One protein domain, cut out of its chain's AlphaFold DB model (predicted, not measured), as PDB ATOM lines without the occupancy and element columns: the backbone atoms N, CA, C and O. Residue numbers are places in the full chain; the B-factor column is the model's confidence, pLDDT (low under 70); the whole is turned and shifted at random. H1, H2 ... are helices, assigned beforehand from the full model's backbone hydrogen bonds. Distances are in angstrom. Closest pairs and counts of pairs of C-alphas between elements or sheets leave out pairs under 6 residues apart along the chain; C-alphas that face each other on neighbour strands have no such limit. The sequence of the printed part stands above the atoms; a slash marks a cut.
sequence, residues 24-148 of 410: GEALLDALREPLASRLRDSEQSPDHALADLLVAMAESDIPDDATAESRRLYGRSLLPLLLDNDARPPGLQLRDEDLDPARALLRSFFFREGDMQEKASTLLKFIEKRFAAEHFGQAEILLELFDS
ATOM      1  N   GLY A  24     153.393 334.648 199.835       74.25
ATOM      2  CA  GLY A  24     152.836 333.304 199.724       74.25
ATOM      3  C   GLY A  24     152.310 332.977 198.321       74.25
ATOM      4  O   GLY A  24     152.609 331.898 197.815       74.25
ATOM      5  N   GLU A  25     151.653 333.902 197.614       74.81
ATOM      6  CA  GLU A  25     151.295 333.705 196.196       74.81
ATOM      7  C   GLU A  25     152.501 333.523 195.300       74.81
ATOM      8  O   GLU A  25     152.514 332.608 194.485       74.81
ATOM      9  N   ALA A  26     153.500 334.394 195.434       79.12
ATOM     10  CA  ALA A  26     154.701 334.314 194.621       79.12
ATOM     11  C   ALA A  26     155.396 332.960 194.833       79.12
ATOM     12  O   ALA A  26     155.852 332.338 193.874       79.12
ATOM     13  N   LEU A  27     155.413 332.477 196.080       79.31
ATOM     14  CA  LEU A  27     155.917 331.154 196.428       79.31
ATOM     15  C   LEU A  27     155.065 330.035 195.808       79.31
ATOM     16  O   LEU A  27     155.611 329.142 195.165       79.31
ATOM     17  N   LEU A  28     153.741 330.078 195.968       82.94
ATOM     18  CA  LEU A  28     152.825 329.079 195.415       82.94
ATOM     19  C   LEU A  28     152.905 329.028 193.885       82.94
ATOM     20  O   LEU A  28     153.041 327.948 193.313       82.94
ATOM     21  N   ASP A  29     152.873 330.176 193.215       84.06
ATOM     22  CA  ASP A  29     152.977 330.261 191.761       84.06
ATOM     23  C   ASP A  29     154.316 329.713 191.257       84.06
ATOM     24  O   ASP A  29     154.345 329.007 190.245       84.06
ATOM     25  N   ALA A  30     155.411 329.952 191.985       85.44
ATOM     26  CA  ALA A  30     156.711 329.369 191.667       85.44
ATOM     27  C   ALA A  30     156.754 327.841 191.891       85.44
ATOM     28  O   ALA A  30     157.482 327.136 191.191       85.44
ATOM     29  N   LEU A  31     155.937 327.317 192.811       86.75
ATOM     30  CA  LEU A  31     155.793 325.885 193.094       86.75
ATOM     31  C   LEU A  31     154.860 325.154 192.116       86.75
ATOM     32  O   LEU A  31     154.887 323.923 192.070       86.75
ATOM     33  N   ARG A  32     154.059 325.869 191.316       90.12
ATOM     34  CA  ARG A  32     153.036 325.276 190.438       90.12
ATOM     35  C   ARG A  32     153.610 324.313 189.395       90.12
ATOM     36  O   ARG A  32     153.147 323.179 189.298       90.12
ATOM     37  N   GLU A  33     154.621 324.734 188.636       88.31
ATOM     38  CA  GLU A  33     155.246 323.873 187.615       88.31
ATOM     39  C   GLU A  33     156.046 322.708 188.235       88.31
ATOM     40  O   GLU A  33     155.853 321.564 187.809       88.31
ATOM     41  N   PRO A  34     156.868 322.922 189.288       88.88
ATOM     42  CA  PRO A  34     157.481 321.824 190.035       88.88
ATOM     43  C   PRO A  34     156.462 320.803 190.556       88.88
ATOM     44  O   PRO A  34     156.698 319.593 190.469       88.88
ATOM     45  N   LEU A  35     155.308 321.266 191.050       89.06
ATOM     46  CA  LEU A  35     154.226 320.400 191.511       89.06
ATOM     47  C   LEU A  35     153.644 319.584 190.361       89.06
ATOM     48  O   LEU A  35     153.536 318.363 190.480       89.06
ATOM     49  N   ALA A  36     153.321 320.231 189.242       87.56
ATOM     50  CA  ALA A  36     152.806 319.565 188.051       87.56
ATOM     51  C   ALA A  36     153.775 318.490 187.533       87.56
ATOM     52  O   ALA A  36     153.351 317.400 187.148       87.56
ATOM     53  N   SER A  37     155.085 318.761 187.540       87.25
ATOM     54  CA  SER A  37     156.105 317.773 187.171       87.25
ATOM     55  C   SER A  37     156.152 316.605 188.156       87.25
ATOM     56  O   SER A  37     156.172 315.451 187.744       87.25
ATOM     57  N   ARG A  38     156.126 316.873 189.465       87.00
ATOM     58  CA  ARG A  38     156.199 315.824 190.492       87.00
ATOM     59  C   ARG A  38     154.968 314.918 190.486       87.00
ATOM     60  O   ARG A  38     155.086 313.699 190.589       87.00
ATOM     61  N   LEU A  39     153.785 315.504 190.321       88.50
ATOM     62  CA  LEU A  39     152.518 314.777 190.253       88.50
ATOM     63  C   LEU A  39     152.315 314.035 188.927       88.50
ATOM     64  O   LEU A  39     151.384 313.236 188.854       88.50
ATOM     65  N   ARG A  40     153.149 314.265 187.898       85.50
ATOM     66  CA  ARG A  40     153.165 313.479 186.646       85.50
ATOM     67  C   ARG A  40     153.831 312.114 186.801       85.50
ATOM     68  O   ARG A  40     153.430 311.179 186.112       85.50
ATOM     69  N   ASP A  41     154.731 311.960 187.768       81.50
ATOM     70  CA  ASP A  41     155.474 310.711 187.993       81.50
ATOM     71  C   ASP A  41     155.163 310.048 189.350       81.50
ATOM     72  O   ASP A  41     155.597 308.932 189.612       81.50
ATOM     73  N   SER A  42     154.352 310.696 190.197       79.69
ATOM     74  CA  SER A  42     153.972 310.209 191.531       79.69
ATOM     75  C   SER A  42     152.459 310.020 191.734       79.69
ATOM     76  O   SER A  42     151.662 310.831 191.265       79.69
ATOM     77  N   GLU A  43     152.073 308.994 192.498       79.75
ATOM     78  CA  GLU A  43     150.711 308.799 193.038       79.75
ATOM     79  C   GLU A  43     150.466 309.593 194.340       79.75
ATOM     80  O   GLU A  43     149.428 309.465 194.987       79.75
ATOM     81  N   GLN A  44     151.432 310.414 194.763       81.94
ATOM     82  CA  GLN A  44     151.320 311.250 195.955       81.94
ATOM     83  C   GLN A  44     150.161 312.251 195.818       81.94
ATOM     84  O   GLN A  44     149.926 312.818 194.750       81.94
ATOM     85  N   SER A  45     149.448 312.515 196.918       85.00
ATOM     86  CA  SER A  45     148.401 313.540 196.912       85.00
ATOM     87  C   SER A  45     148.989 314.944 196.668       85.00
ATOM     88  O   SER A  45     150.095 315.230 197.145       85.00
ATOM     89  N   PRO A  46     148.246 315.845 195.993       85.38
ATOM     90  CA  PRO A  46     148.685 317.217 195.715       85.38
ATOM     91  C   PRO A  46     149.198 317.973 196.937       85.38
ATOM     92  O   PRO A  46     150.262 318.579 196.878       85.38
ATOM     93  N   ASP A  47     148.493 317.877 198.066       81.44
ATOM     94  CA  ASP A  47     148.879 318.550 199.311       81.44
ATOM     95  C   ASP A  47     150.245 318.102 199.820       81.44
ATOM     96  O   ASP A  47     151.057 318.915 200.257       81.44
ATOM     97  N   HIS A  48     150.498 316.791 199.792       81.31
ATOM     98  CA  HIS A  48     151.761 316.254 200.276       81.31
ATOM     99  C   HIS A  48     152.907 316.653 199.347       81.31
ATOM    100  O   HIS A  48     153.966 317.038 199.829       81.31
ATOM    101  N   ALA A  49     152.687 316.598 198.032       83.81
ATOM    102  CA  ALA A  49     153.691 317.011 197.063       83.81
ATOM    103  C   ALA A  49     153.983 318.522 197.151       83.81
ATOM    104  O   ALA A  49     155.144 318.916 197.061       83.81
ATOM    105  N   LEU A  50     152.962 319.355 197.386       82.94
ATOM    106  CA  LEU A  50     153.124 320.798 197.572       82.94
ATOM    107  C   LEU A  50     153.893 321.118 198.856       82.94
ATOM    108  O   LEU A  50     154.813 321.927 198.814       82.94
ATOM    109  N   ALA A  51     153.569 320.459 199.973       79.62
ATOM    110  CA  ALA A  51     154.306 320.624 201.224       79.62
ATOM    111  C   ALA A  51     155.789 320.244 201.066       79.62
ATOM    112  O   ALA A  51     156.658 320.988 201.510       79.62
ATOM    113  N   ASP A  52     156.089 319.131 200.386       80.06
ATOM    114  CA  ASP A  52     157.470 318.695 200.143       80.06
ATOM    115  C   ASP A  52     158.249 319.694 199.270       80.06
ATOM    116  O   ASP A  52     159.425 319.961 199.517       80.06
ATOM    117  N   LEU A  53     157.606 320.252 198.239       81.31
ATOM    118  CA  LEU A  53     158.228 321.250 197.368       81.31
ATOM    119  C   LEU A  53     158.421 322.591 198.079       81.31
ATOM    120  O   LEU A  53     159.447 323.237 197.885       81.31
ATOM    121  N   LEU A  54     157.475 322.983 198.935       79.06
ATOM    122  CA  LEU A  54     157.582 324.192 199.742       79.06
ATOM    123  C   LEU A  54     158.805 324.129 200.658       79.06
ATOM    124  O   LEU A  54     159.557 325.090 200.727       79.06
ATOM    125  N   VAL A  55     159.055 322.978 201.283       75.06
ATOM    126  CA  VAL A  55     160.255 322.741 202.099       75.06
ATOM    127  C   VAL A  55     161.528 322.872 201.259       75.06
ATOM    128  O   VAL A  55     162.488 323.499 201.692       75.06
ATOM    129  N   ALA A  56     161.529 322.311 200.048       71.62
ATOM    130  CA  ALA A  56     162.682 322.352 199.151       71.62
ATOM    131  C   ALA A  56     162.985 323.756 198.593       71.62
ATOM    132  O   ALA A  56     164.134 324.034 198.263       71.62
ATOM    133  N   MET A  57     161.975 324.626 198.462       69.81
ATOM    134  CA  MET A  57     162.134 325.990 197.941       69.81
ATOM    135  C   MET A  57     162.307 327.060 199.020       69.81
ATOM    136  O   MET A  57     163.043 328.017 198.799       69.81
ATOM    137  N   ALA A  58     161.601 326.946 200.146       59.72
ATOM    138  CA  ALA A  58     161.552 327.996 201.160       59.72
ATOM    139  C   ALA A  58     162.780 328.003 202.081       59.72
ATOM    140  O   ALA A  58     163.049 329.016 202.718       59.72
ATOM    141  N   GLU A  59     163.520 326.899 202.166       61.56
ATOM    142  CA  GLU A  59     164.559 326.733 203.178       61.56
ATOM    143  C   GLU A  59     165.805 326.066 202.571       61.56
ATOM    144  O   GLU A  59     166.034 324.863 202.695       61.56
ATOM    145  N   SER A  60     166.647 326.870 201.918       55.53
ATOM    146  CA  SER A  60     167.983 326.459 201.456       55.53
ATOM    147  C   SER A  60     168.961 326.122 202.596       55.53
ATOM    148  O   SER A  60     170.036 325.598 202.322       55.53
ATOM    149  N   ASP A  61     168.570 326.385 203.848       60.88
ATOM    150  CA  ASP A  61     169.369 326.191 205.066       60.88
ATOM    151  C   ASP A  61     168.883 325.007 205.931       60.88
ATOM    152  O   ASP A  61     169.257 324.907 207.097       60.88
ATOM    153  N   ILE A  62     168.043 324.100 205.405       68.88
ATOM    154  CA  ILE A  62     167.681 322.877 206.147       68.88
ATOM    155  C   ILE A  62     168.930 322.006 206.323       68.88
ATOM    156  O   ILE A  62     169.610 321.743 205.328       68.88
ATOM    157  N   PRO A  63     169.192 321.468 207.528       68.44
ATOM    158  CA  PRO A  63     170.329 320.594 207.757       68.44
ATOM    159  C   PRO A  63     170.333 319.400 206.796       68.44
ATOM    160  O   PRO A  63     169.307 318.738 206.573       68.44
ATOM    161  N   ASP A  64     171.502 319.100 206.228       69.31
ATOM    162  CA  ASP A  64     171.678 317.989 205.284       69.31
ATOM    163  C   ASP A  64     171.294 316.631 205.898       69.31
ATOM    164  O   ASP A  64     170.869 315.722 205.185       69.31
ATOM    165  N   ASP A  65     171.380 316.502 207.224       75.00
ATOM    166  CA  ASP A  65     171.025 315.315 208.004       75.00
ATOM    167  C   ASP A  65     169.543 315.250 208.422       75.00
ATOM    168  O   ASP A  65     169.104 314.252 209.004       75.00
ATOM    169  N   ALA A  66     168.735 316.266 208.100       79.19
ATOM    170  CA  ALA A  66     167.309 316.270 208.412       79.19
ATOM    171  C   ALA A  66     166.563 315.131 207.697       79.19
ATOM    172  O   ALA A  66     166.591 315.012 206.468       79.19
ATOM    173  N   THR A  67     165.813 314.335 208.464       82.88
ATOM    174  CA  THR A  67     165.030 313.215 207.920       82.88
ATOM    175  C   THR A  67     163.930 313.690 206.963       82.88
ATOM    176  O   THR A  67     163.376 314.783 207.110       82.88
ATOM    177  N   ALA A  68     163.554 312.838 206.003       78.69
ATOM    178  CA  ALA A  68     162.436 313.114 205.097       78.69
ATOM    179  C   ALA A  68     161.109 313.342 205.849       78.69
ATOM    180  O   ALA A  68     160.290 314.157 205.431       78.69
ATOM    181  N   GLU A  69     160.913 312.661 206.981       83.12
ATOM    182  CA  GLU A  69     159.730 312.825 207.828       83.12
ATOM    183  C   GLU A  69     159.705 314.193 208.523       83.12
ATOM    184  O   GLU A  69     158.700 314.897 208.422       83.12
ATOM    185  N   SER A  70     160.814 314.620 209.139       83.25
ATOM    186  CA  SER A  70     160.943 315.958 209.741       83.25
ATOM    187  C   SER A  70     160.675 317.066 208.725       83.25
ATOM    188  O   SER A  70     159.921 317.995 209.004       83.25
ATOM    189  N   ARG A  71     161.251 316.940 207.522       80.88
ATOM    190  CA  ARG A  71     161.045 317.880 206.409       80.88
ATOM    191  C   ARG A  71     159.567 317.971 206.028       80.88
ATOM    192  O   ARG A  71     159.016 319.065 205.940       80.88
ATOM    193  N   ARG A  72     158.900 316.826 205.876       79.06
ATOM    194  CA  ARG A  72     157.470 316.768 205.554       79.06
ATOM    195  C   ARG A  72     156.602 317.389 206.648       79.06
ATOM    196  O   ARG A  72     155.670 318.125 206.333       79.06
ATOM    197  N   LEU A  73     156.872 317.088 207.919       82.75
ATOM    198  CA  LEU A  73     156.112 317.646 209.040       82.75
ATOM    199  C   LEU A  73     156.296 319.164 209.140       82.75
ATOM    200  O   LEU A  73     155.302 319.875 209.247       82.75
ATOM    201  N   TYR A  74     157.526 319.658 208.972       84.31
ATOM    202  CA  TYR A  74     157.813 321.091 208.881       84.31
ATOM    203  C   TYR A  74     156.983 321.768 207.780       84.31
ATOM    204  O   TYR A  74     156.268 322.733 208.050       84.31
ATOM    205  N   GLY A  75     156.998 321.224 206.557       81.25
ATOM    206  CA  GLY A  75     156.220 321.764 205.436       81.25
ATOM    207  C   GLY A  75     154.715 321.766 205.695       81.25
ATOM    208  O   GLY A  75     154.024 322.724 205.356       81.25
ATOM    209  N   ARG A  76     154.200 320.719 206.350       82.75
ATOM    210  CA  ARG A  76     152.784 320.612 206.733       82.75
ATOM    211  C   ARG A  76     152.370 321.585 207.832       82.75
ATOM    212  O   ARG A  76     151.191 321.912 207.888       82.75
ATOM    213  N   SER A  77     153.293 322.024 208.681       84.31
ATOM    214  CA  SER A  77     153.043 323.070 209.678       84.31
ATOM    215  C   SER A  77     153.188 324.473 209.085       84.31
ATOM    216  O   SER A  77     152.427 325.367 209.440       84.31
ATOM    217  N   LEU A  78     154.129 324.670 208.156       84.25
ATOM    218  CA  LEU A  78     154.386 325.971 207.538       84.25
ATOM    219  C   LEU A  78     153.345 326.342 206.469       84.25
ATOM    220  O   LEU A  78     152.945 327.499 206.386       84.25
ATOM    221  N   LEU A  79     152.894 325.391 205.646       81.56
ATOM    222  CA  LEU A  79     151.967 325.682 204.548       81.56
ATOM    223  C   LEU A  79     150.635 326.297 205.032       81.56
ATOM    224  O   LEU A  79     150.259 327.330 204.482       81.56
ATOM    225  N   PRO A  80     149.932 325.751 206.049       82.12
ATOM    226  CA  PRO A  80     148.722 326.377 206.583       82.12
ATOM    227  C   PRO A  80     148.977 327.792 207.103       82.12
ATOM    228  O   PRO A  80     148.247 328.700 206.729       82.12
ATOM    229  N   LEU A  81     150.076 328.008 207.841       86.38
ATOM    230  CA  LEU A  81     150.470 329.329 208.346       86.38
ATOM    231  C   LEU A  81     150.553 330.371 207.219       86.38
ATOM    232  O   LEU A  81     150.052 331.486 207.361       86.38
ATOM    233  N   LEU A  82     151.182 330.009 206.097       84.94
ATOM    234  CA  LEU A  82     151.326 330.895 204.941       84.94
ATOM    235  C   LEU A  82     149.988 331.131 204.231       84.94
ATOM    236  O   LEU A  82     149.663 332.272 203.914       84.94
ATOM    237  N   LEU A  83     149.193 330.077 204.027       84.12
ATOM    238  CA  LEU A  83     147.876 330.183 203.394       84.12
ATOM    239  C   LEU A  83     146.901 331.030 204.224       84.12
ATOM    240  O   LEU A  83     146.166 331.846 203.665       84.12
ATOM    241  N   ASP A  84     146.902 330.858 205.545       86.38
ATOM    242  CA  ASP A  84     146.047 331.609 206.462       86.38
ATOM    243  C   ASP A  84     146.492 333.064 206.584       86.38
ATOM    244  O   ASP A  84     145.642 333.955 206.677       86.38
ATOM    245  N   ASN A  85     147.802 333.324 206.520       87.88
ATOM    246  CA  ASN A  85     148.335 334.675 206.410       87.88
ATOM    247  C   ASN A  85     147.864 335.352 205.120       87.88
ATOM    248  O   ASN A  85     147.233 336.405 205.180       87.88
ATOM    249  N   ASP A  86     148.081 334.719 203.967       85.50
ATOM    250  CA  ASP A  86     147.678 335.236 202.656       85.50
ATOM    251  C   ASP A  86     146.172 335.498 202.568       85.50
ATOM    252  O   ASP A  86     145.733 336.439 201.900       85.50
ATOM    253  N   ALA A  87     145.360 334.695 203.261       84.44
ATOM    254  CA  ALA A  87     143.915 334.860 203.303       84.44
ATOM    255  C   ALA A  87     143.468 336.180 203.959       84.44
ATOM    256  O   ALA A  87     142.327 336.590 203.729       84.44
ATOM    257  N   ARG A  88     144.319 336.851 204.754       85.56
ATOM    258  CA  ARG A  88     144.017 338.126 205.438       85.56
ATOM    259  C   ARG A  88     144.070 339.329 204.477       85.56
ATOM    260  O   ARG A  88     144.709 339.251 203.428       85.56
ATOM    261  N   PRO A  89     143.416 340.462 204.814       82.50
ATOM    262  CA  PRO A  89     143.597 341.725 204.091       82.50
ATOM    263  C   PRO A  89     145.071 342.125 204.020       82.50
ATOM    264  O   PRO A  89     145.748 341.963 205.034       82.50
ATOM    265  N   PRO A  90     145.561 342.726 202.920       79.00
ATOM    266  CA  PRO A  90     146.985 343.038 202.752       79.00
ATOM    267  C   PRO A  90     147.591 343.834 203.920       79.00
ATOM    268  O   PRO A  90     148.679 343.529 204.403       79.00
ATOM    269  N   GLY A  91     146.838 344.794 204.470       79.25
ATOM    270  CA  GLY A  91     147.262 345.585 205.632       79.25
ATOM    271  C   GLY A  91     147.352 344.813 206.958       79.25
ATOM    272  O   GLY A  91     147.944 345.321 207.906       79.25
ATOM    273  N   LEU A  92     146.777 343.610 207.025       84.44
ATOM    274  CA  LEU A  92     146.727 342.732 208.198       84.44
ATOM    275  C   LEU A  92     147.577 341.465 208.027       84.44
ATOM    276  O   LEU A  92     147.617 340.639 208.937       84.44
ATOM    277  N   GLN A  93     148.288 341.307 206.912       87.94
ATOM    278  CA  GLN A  93     149.208 340.189 206.703       87.94
ATOM    279  C   GLN A  93     150.505 340.376 207.502       87.94
ATOM    280  O   GLN A  93     151.003 341.493 207.681       87.94
ATOM    281  N   LEU A  94     151.056 339.270 207.995       87.69
ATOM    282  CA  LEU A  94     152.435 339.160 208.454       87.69
ATOM    283  C   LEU A  94     153.358 339.322 207.246       87.69
ATOM    284  O   LEU A  94     153.162 338.677 206.214       87.69
ATOM    285  N   ARG A  95     154.361 340.187 207.381       86.12
ATOM    286  CA  ARG A  95     155.441 340.318 206.399       86.12
ATOM    287  C   ARG A  95     156.432 339.167 206.551       86.12
ATOM    288  O   ARG A  95     156.439 338.494 207.575       86.12
ATOM    289  N   ASP A  96     157.330 339.000 205.588       80.44
ATOM    290  CA  ASP A  96     158.357 337.951 205.667       80.44
ATOM    291  C   ASP A  96     159.201 338.060 206.951       80.44
ATOM    292  O   ASP A  96     159.371 337.069 207.655       80.44
ATOM    293  N   GLU A  97     159.600 339.279 207.333       83.81
ATOM    294  CA  GLU A  97     160.306 339.565 208.598       83.81
ATOM    295  C   GLU A  97     159.495 339.188 209.854       83.81
ATOM    296  O   GLU A  97     160.050 338.857 210.901       83.81
ATOM    297  N   ASP A  98     158.165 339.218 209.755       87.00
ATOM    298  CA  ASP A  98     157.253 338.867 210.842       87.00
ATOM    299  C   ASP A  98     157.029 337.349 210.946       87.00
ATOM    300  O   ASP A  98     156.601 336.859 211.993       87.00
ATOM    301  N   LEU A  99     157.326 336.605 209.874       87.00
ATOM    302  CA  LEU A  99     157.252 335.144 209.814       87.00
ATOM    303  C   LEU A  99     158.549 334.471 210.288       87.00
ATOM    304  O   LEU A  99     158.521 333.298 210.662       87.00
ATOM    305  N   ASP A 100     159.671 335.190 210.334       87.69
ATOM    306  CA  ASP A 100     160.966 334.639 210.753       87.69
ATOM    307  C   ASP A 100     160.955 333.996 212.153       87.69
ATOM    308  O   ASP A 100     161.499 332.894 212.295       87.69
ATOM    309  N   PRO A 101     160.316 334.577 213.193       89.44
ATOM    310  CA  PRO A 101     160.233 333.933 214.504       89.44
ATOM    311  C   PRO A 101     159.457 332.609 214.469       89.44
ATOM    312  O   PRO A 101     159.843 331.652 215.139       89.44
ATOM    313  N   ALA A 102     158.396 332.535 213.657       89.75
ATOM    314  CA  ALA A 102     157.621 331.316 213.448       89.75
ATOM    315  C   ALA A 102     158.444 330.248 212.716       89.75
ATOM    316  O   ALA A 102     158.534 329.110 213.182       89.75
ATOM    317  N   ARG A 103     159.122 330.621 211.622       87.75
ATOM    318  CA  ARG A 103     160.027 329.725 210.883       87.75
ATOM    319  C   ARG A 103     161.157 329.209 211.770       87.75
ATOM    320  O   ARG A 103     161.475 328.025 211.730       87.75
ATOM    321  N   ALA A 104     161.755 330.072 212.593       87.94
ATOM    322  CA  ALA A 104     162.817 329.695 213.522       87.94
ATOM    323  C   ALA A 104     162.337 328.706 214.598       87.94
ATOM    324  O   ALA A 104     163.057 327.760 214.911       87.94
ATOM    325  N   LEU A 105     161.127 328.888 215.139       89.38
ATOM    326  CA  LEU A 105     160.536 327.937 216.083       89.38
ATOM    327  C   LEU A 105     160.286 326.573 215.425       89.38
ATOM    328  O   LEU A 105     160.683 325.549 215.977       89.38
ATOM    329  N   LEU A 106     159.679 326.561 214.235       88.56
ATOM    330  CA  LEU A 106     159.409 325.328 213.493       88.56
ATOM    331  C   LEU A 106     160.701 324.580 213.138       88.56
ATOM    332  O   LEU A 106     160.759 323.360 213.288       88.56
ATOM    333  N   ARG A 107     161.755 325.298 212.727       87.00
ATOM    334  CA  ARG A 107     163.076 324.705 212.465       87.00
ATOM    335  C   ARG A 107     163.682 324.095 213.725       87.00
ATOM    336  O   ARG A 107     164.098 322.939 213.710       87.00
ATOM    337  N   SER A 108     163.645 324.830 214.836       87.06
ATOM    338  CA  SER A 108     164.129 324.335 216.126       87.06
ATOM    339  C   SER A 108     163.404 323.059 216.565       87.06
ATOM    340  O   SER A 108     164.040 322.102 217.004       87.06
ATOM    341  N   PHE A 109     162.087 322.996 216.360       87.31
ATOM    342  CA  PHE A 109     161.274 321.835 216.711       87.31
ATOM    343  C   PHE A 109     161.541 320.611 215.816       87.31
ATOM    344  O   PHE A 109     161.805 319.521 216.324       87.31
ATOM    345  N   PHE A 110     161.495 320.769 214.489       87.31
ATOM    346  CA  PHE A 110     161.558 319.636 213.555       87.31
ATOM    347  C   PHE A 110     162.980 319.193 213.190       87.31
ATOM    348  O   PHE A 110     163.187 318.014 212.881       87.31
ATOM    349  N   PHE A 111     163.953 320.105 213.249       85.19
ATOM    350  CA  PHE A 111     165.354 319.850 212.893       85.19
ATOM    351  C   PHE A 111     166.306 319.913 214.093       85.19
ATOM    352  O   PHE A 111     167.502 319.698 213.931       85.19
ATOM    353  N   ARG A 112     165.786 320.137 215.310       79.88
ATOM    354  CA  ARG A 112     166.569 320.211 216.561       79.88
ATOM    355  C   ARG A 112     167.648 321.301 216.537       79.88
ATOM    356  O   ARG A 112     168.703 321.160 217.154       79.88
ATOM    357  N   GLU A 113     167.373 322.398 215.836       76.62
ATOM    358  CA  GLU A 113     168.269 323.550 215.749       76.62
ATOM    359  C   GLU A 113     168.136 324.479 216.964       76.62
ATOM    360  O   GLU A 113     167.087 325.082 217.194       76.62
ATOM    361  N   GLY A 114     169.227 324.669 217.706       76.94
ATOM    362  CA  GLY A 114     169.322 325.697 218.747       76.94
ATOM    363  C   GLY A 114     168.344 325.541 219.921       76.94
ATOM    364  O   GLY A 114     167.796 324.470 220.174       76.94
ATOM    365  N   ASP A 115     168.165 326.629 220.677       86.56
ATOM    366  CA  ASP A 115     167.321 326.665 221.874       86.56
ATOM    367  C   ASP A 115     165.847 326.934 221.520       86.56
ATOM    368  O   ASP A 115     165.421 328.077 221.323       86.56
ATOM    369  N   MET A 116     165.051 325.862 221.469       87.38
ATOM    370  CA  MET A 116     163.606 325.920 221.226       87.38
ATOM    371  C   MET A 116     162.882 326.828 222.228       87.38
ATOM    372  O   MET A 116     161.938 327.526 221.856       87.38
ATOM    373  N   GLN A 117     163.319 326.851 223.490       87.00
ATOM    374  CA  GLN A 117     162.670 327.635 224.537       87.00
ATOM    375  C   GLN A 117     162.889 329.136 224.318       87.00
ATOM    376  O   GLN A 117     161.956 329.932 224.470       87.00
ATOM    377  N   GLU A 118     164.086 329.531 223.883       90.69
ATOM    378  CA  GLU A 118     164.378 330.911 223.491       90.69
ATOM    379  C   GLU A 118     163.548 331.340 222.267       90.69
ATOM    380  O   GLU A 118     162.959 332.430 222.261       90.69
ATOM    381  N   LYS A 119     163.444 330.479 221.241       90.50
ATOM    382  CA  LYS A 119     162.636 330.762 220.039       90.50
ATOM    383  C   LYS A 119     161.149 330.877 220.364       90.50
ATOM    384  O   LYS A 119     160.509 331.835 219.931       90.50
ATOM    385  N   ALA A 120     160.625 329.978 221.195       88.06
ATOM    386  CA  ALA A 120     159.250 330.027 221.679       88.06
ATOM    387  C   ALA A 120     158.976 331.322 222.461       88.06
ATOM    388  O   ALA A 120     157.999 332.013 222.181       88.06
ATOM    389  N   SER A 121     159.865 331.712 223.384       89.00
ATOM    390  CA  SER A 121     159.731 332.969 224.138       89.00
ATOM    391  C   SER A 121     159.767 334.200 223.230       89.00
ATOM    392  O   SER A 121     159.020 335.156 223.441       89.00
ATOM    393  N   THR A 122     160.613 334.178 222.200       91.94
ATOM    394  CA  THR A 122     160.705 335.258 221.210       91.94
ATOM    395  C   THR A 122     159.406 335.396 220.420       91.94
ATOM    396  O   THR A 122     158.888 336.508 220.294       91.94
ATOM    397  N   LEU A 123     158.847 334.279 219.943       91.62
ATOM    398  CA  LEU A 123     157.575 334.282 219.228       91.62
ATOM    399  C   LEU A 123     156.414 334.724 220.133       91.62
ATOM    400  O   LEU A 123     155.613 335.551 219.713       91.62
ATOM    401  N   LEU A 124     156.354 334.270 221.390       90.19
ATOM    402  CA  LEU A 124     155.318 334.701 222.340       90.19
ATOM    403  C   LEU A 124     155.360 336.213 222.600       90.19
ATOM    404  O   LEU A 124     154.330 336.873 222.507       90.19
ATOM    405  N   LYS A 125     156.545 336.797 222.821       91.31
ATOM    406  CA  LYS A 125     156.697 338.262 222.958       91.31
ATOM    407  C   LYS A 125     156.241 339.008 221.705       91.31
ATOM    408  O   LYS A 125     155.706 340.116 221.787       91.31
ATOM    409  N   PHE A 126     156.475 338.428 220.530       92.25
ATOM    410  CA  PHE A 126     156.003 338.996 219.276       92.25
ATOM    411  C   PHE A 126     154.474 338.931 219.163       92.25
ATOM    412  O   PHE A 126     153.853 339.939 218.826       92.25
ATOM    413  N   ILE A 127     153.862 337.802 219.526       89.94
ATOM    414  CA  ILE A 127     152.403 337.634 219.594       89.94
ATOM    415  C   ILE A 127     151.789 338.652 220.561       89.94
ATOM    416  O   ILE A 127     150.854 339.353 220.182       89.94
ATOM    417  N   GLU A 128     152.349 338.817 221.761       88.25
ATOM    418  CA  GLU A 128     151.906 339.819 222.741       88.25
ATOM    419  C   GLU A 128     151.955 341.241 222.165       88.25
ATOM    420  O   GLU A 128     151.015 342.022 222.327       88.25
ATOM    421  N   LYS A 129     153.022 341.578 221.428       91.00
ATOM    422  CA  LYS A 129     153.144 342.871 220.742       91.00
ATOM    423  C   LYS A 129     152.065 343.055 219.670       91.00
ATOM    424  O   LYS A 129     151.549 344.163 219.532       91.00
ATOM    425  N   ARG A 130     151.729 342.008 218.907       89.94
ATOM    426  CA  ARG A 130     150.659 342.051 217.891       89.94
ATOM    427  C   ARG A 130     149.281 342.183 218.527       89.94
ATOM    428  O   ARG A 130     148.497 343.020 218.089       89.94
ATOM    429  N   PHE A 131     149.037 341.455 219.609       86.50
ATOM    430  CA  PHE A 131     147.817 341.563 220.398       86.50
ATOM    431  C   PHE A 131     147.634 342.980 220.965       86.50
ATOM    432  O   PHE A 131     146.592 343.599 220.764       86.50
ATOM    433  N   ALA A 132     148.678 343.555 221.573       86.06
ATOM    434  CA  ALA A 132     148.659 344.929 222.086       86.06
ATOM    435  C   ALA A 132     148.471 345.996 220.988       86.06
ATOM    436  O   ALA A 132     148.048 347.116 221.274       86.06
ATOM    437  N   ALA A 133     148.794 345.660 219.738       86.25
ATOM    438  CA  ALA A 133     148.580 346.509 218.570       86.25
ATOM    439  C   ALA A 133     147.199 346.319 217.911       86.25
ATOM    440  O   ALA A 133     146.954 346.941 216.881       86.25
ATOM    441  N   GLU A 134     146.308 345.507 218.497       85.94
ATOM    442  CA  GLU A 134     144.984 345.154 217.954       85.94
ATOM    443  C   GLU A 134     145.048 344.343 216.641       85.94
ATOM    444  O   GLU A 134     144.078 344.304 215.888       85.94
ATOM    445  N   HIS A 135     146.173 343.670 216.357       87.19
ATOM    446  CA  HIS A 135     146.337 342.776 215.202       87.19
ATOM    447  C   HIS A 135     145.991 341.330 215.586       87.19
ATOM    448  O   HIS A 135     146.852 340.444 215.611       87.19
ATOM    449  N   PHE A 136     144.729 341.092 215.944       85.88
ATOM    450  CA  PHE A 136     144.298 339.807 216.500       85.88
ATOM    451  C   PHE A 136     144.384 338.666 215.490       85.88
ATOM    452  O   PHE A 136     144.790 337.576 215.877       85.88
ATOM    453  N   GLY A 137     144.087 338.911 214.208       84.38
ATOM    454  CA  GLY A 137     144.220 337.876 213.179       84.38
ATOM    455  C   GLY A 137     145.658 337.371 213.019       84.38
ATOM    456  O   GLY A 137     145.875 336.185 212.791       84.38
ATOM    457  N   GLN A 138     146.650 338.250 213.204       88.56
ATOM    458  CA  GLN A 138     148.070 337.878 213.189       88.56
ATOM    459  C   GLN A 138     148.451 337.054 214.421       88.56
ATOM    460  O   GLN A 138     149.165 336.063 214.309       88.56
ATOM    461  N   ALA A 139     147.975 337.462 215.600       87.25
ATOM    462  CA  ALA A 139     148.211 336.735 216.844       87.25
ATOM    463  C   ALA A 139     147.571 335.337 216.817       87.25
ATOM    464  O   ALA A 139     148.211 334.377 217.232       87.25
ATOM    465  N   GLU A 140     146.347 335.225 216.296       85.81
ATOM    466  CA  GLU A 140     145.608 333.970 216.122       85.81
ATOM    467  C   GLU A 140     146.412 332.961 215.295       85.81
ATOM    468  O   GLU A 140     146.744 331.896 215.804       85.81
ATOM    469  N   ILE A 141     146.816 333.344 214.078       87.12
ATOM    470  CA  ILE A 141     147.589 332.489 213.161       87.12
ATOM    471  C   ILE A 141     148.889 331.989 213.814       87.12
ATOM    472  O   ILE A 141     149.264 330.828 213.682       87.12
ATOM    473  N   LEU A 142     149.593 332.855 214.547       88.38
ATOM    474  CA  LEU A 142     150.860 332.491 215.187       88.38
ATOM    475  C   LEU A 142     150.677 331.617 216.434       88.38
ATOM    476  O   LEU A 142     151.554 330.811 216.746       88.38
ATOM    477  N   LEU A 143     149.562 331.765 217.154       86.31
ATOM    478  CA  LEU A 143     149.243 330.935 218.317       86.31
ATOM    479  C   LEU A 143     148.954 329.482 217.929       86.31
ATOM    480  O   LEU A 143     149.198 328.592 218.741       86.31
ATOM    481  N   GLU A 144     148.510 329.222 216.696       82.62
ATOM    482  CA  GLU A 144     148.294 327.860 216.190       82.62
ATOM    483  C   GLU A 144     149.575 327.022 216.111       82.62
ATOM    484  O   GLU A 144     149.503 325.794 216.109       82.62
ATOM    485  N   LEU A 145     150.747 327.665 216.091       83.31
ATOM    486  CA  LEU A 145     152.042 326.980 216.096       83.31
ATOM    487  C   LEU A 145     152.389 326.361 217.452       83.31
ATOM    488  O   LEU A 145     153.275 325.509 217.528       83.31
ATOM    489  N   PHE A 146     151.725 326.791 218.524       79.88
ATOM    490  CA  PHE A 146     151.922 326.221 219.846       79.88
ATOM    491  C   PHE A 146     150.959 325.053 220.033       79.88
ATOM    492  O   PHE A 146     149.745 325.245 220.141       79.88
ATOM    493  N   ASP A 147     151.521 323.847 220.129       65.25
ATOM    494  CA  ASP A 147     150.784 322.665 220.568       65.25
ATOM    495  C   ASP A 147     150.442 322.835 222.053       65.25
ATOM    496  O   ASP A 147     151.224 322.540 222.959       65.25
ATOM    497  N   SER A 148     149.306 323.475 222.289       65.06
ATOM    498  CA  SER A 148     148.783 323.782 223.609       65.06
ATOM    499  C   SER A 148     147.659 322.807 223.924       65.06
ATOM    500  O   SER A 148     146.904 322.412 223.034       65.06
TER     501      SER A 148
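What this domain is: This is residues 24 to 148 of the 410 residues of an uncharacterized protein of Deltaproteobacteria bacterium (UniProt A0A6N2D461). Helix H3 forms the middle: on one side H2 crosses it, with H1 packed on H2; on the other, H4, H5 and short H6 fold back and forth. Residues 40 to 45 stick out. The printed part has 125 residues with six named helices, H1 to H6 in order, and no named strand: all helix, compact, radius of gyration of the C-alphas 15.1 A, spans 49 by 34 by 24 A.

Where its parts are: Find C-alpha 68 at (162.436, 313.114, 205.097); H3, residues 68 to 86, runs 26.7 A from there. Before it come H1, residues 24 to 41, 25.6 A, and H2, residues 46 to 58; after it H4, residues 96 to 111, H5, residues 116 to 132, 24.2 A, and H6, residues 136 to 143, ending at (149.243, 330.935, 218.317).

How they stand to each other: At the hub, H3, residues 71 to 79 touch H2, about perpendicular at 89 degrees; the closest C-alphas, Ala 51 and Gly 75, are 4.8 A apart. H3 and H4 form a hairpin at 23 degrees, a shallow tilt; their closest C-alphas, Ser 70 and Phe 110, are 5.3 A apart. Every O i to N i+4 pair is within hydrogen-bond range in H2, H5 and H6; H1 has 11 of 14, H3 13 of 15, H4 10 of 12.

The domain as a whole: The printed part has no cut and no long link; pLDDT is under 70 at residues 57 to 64 and 147 to 148.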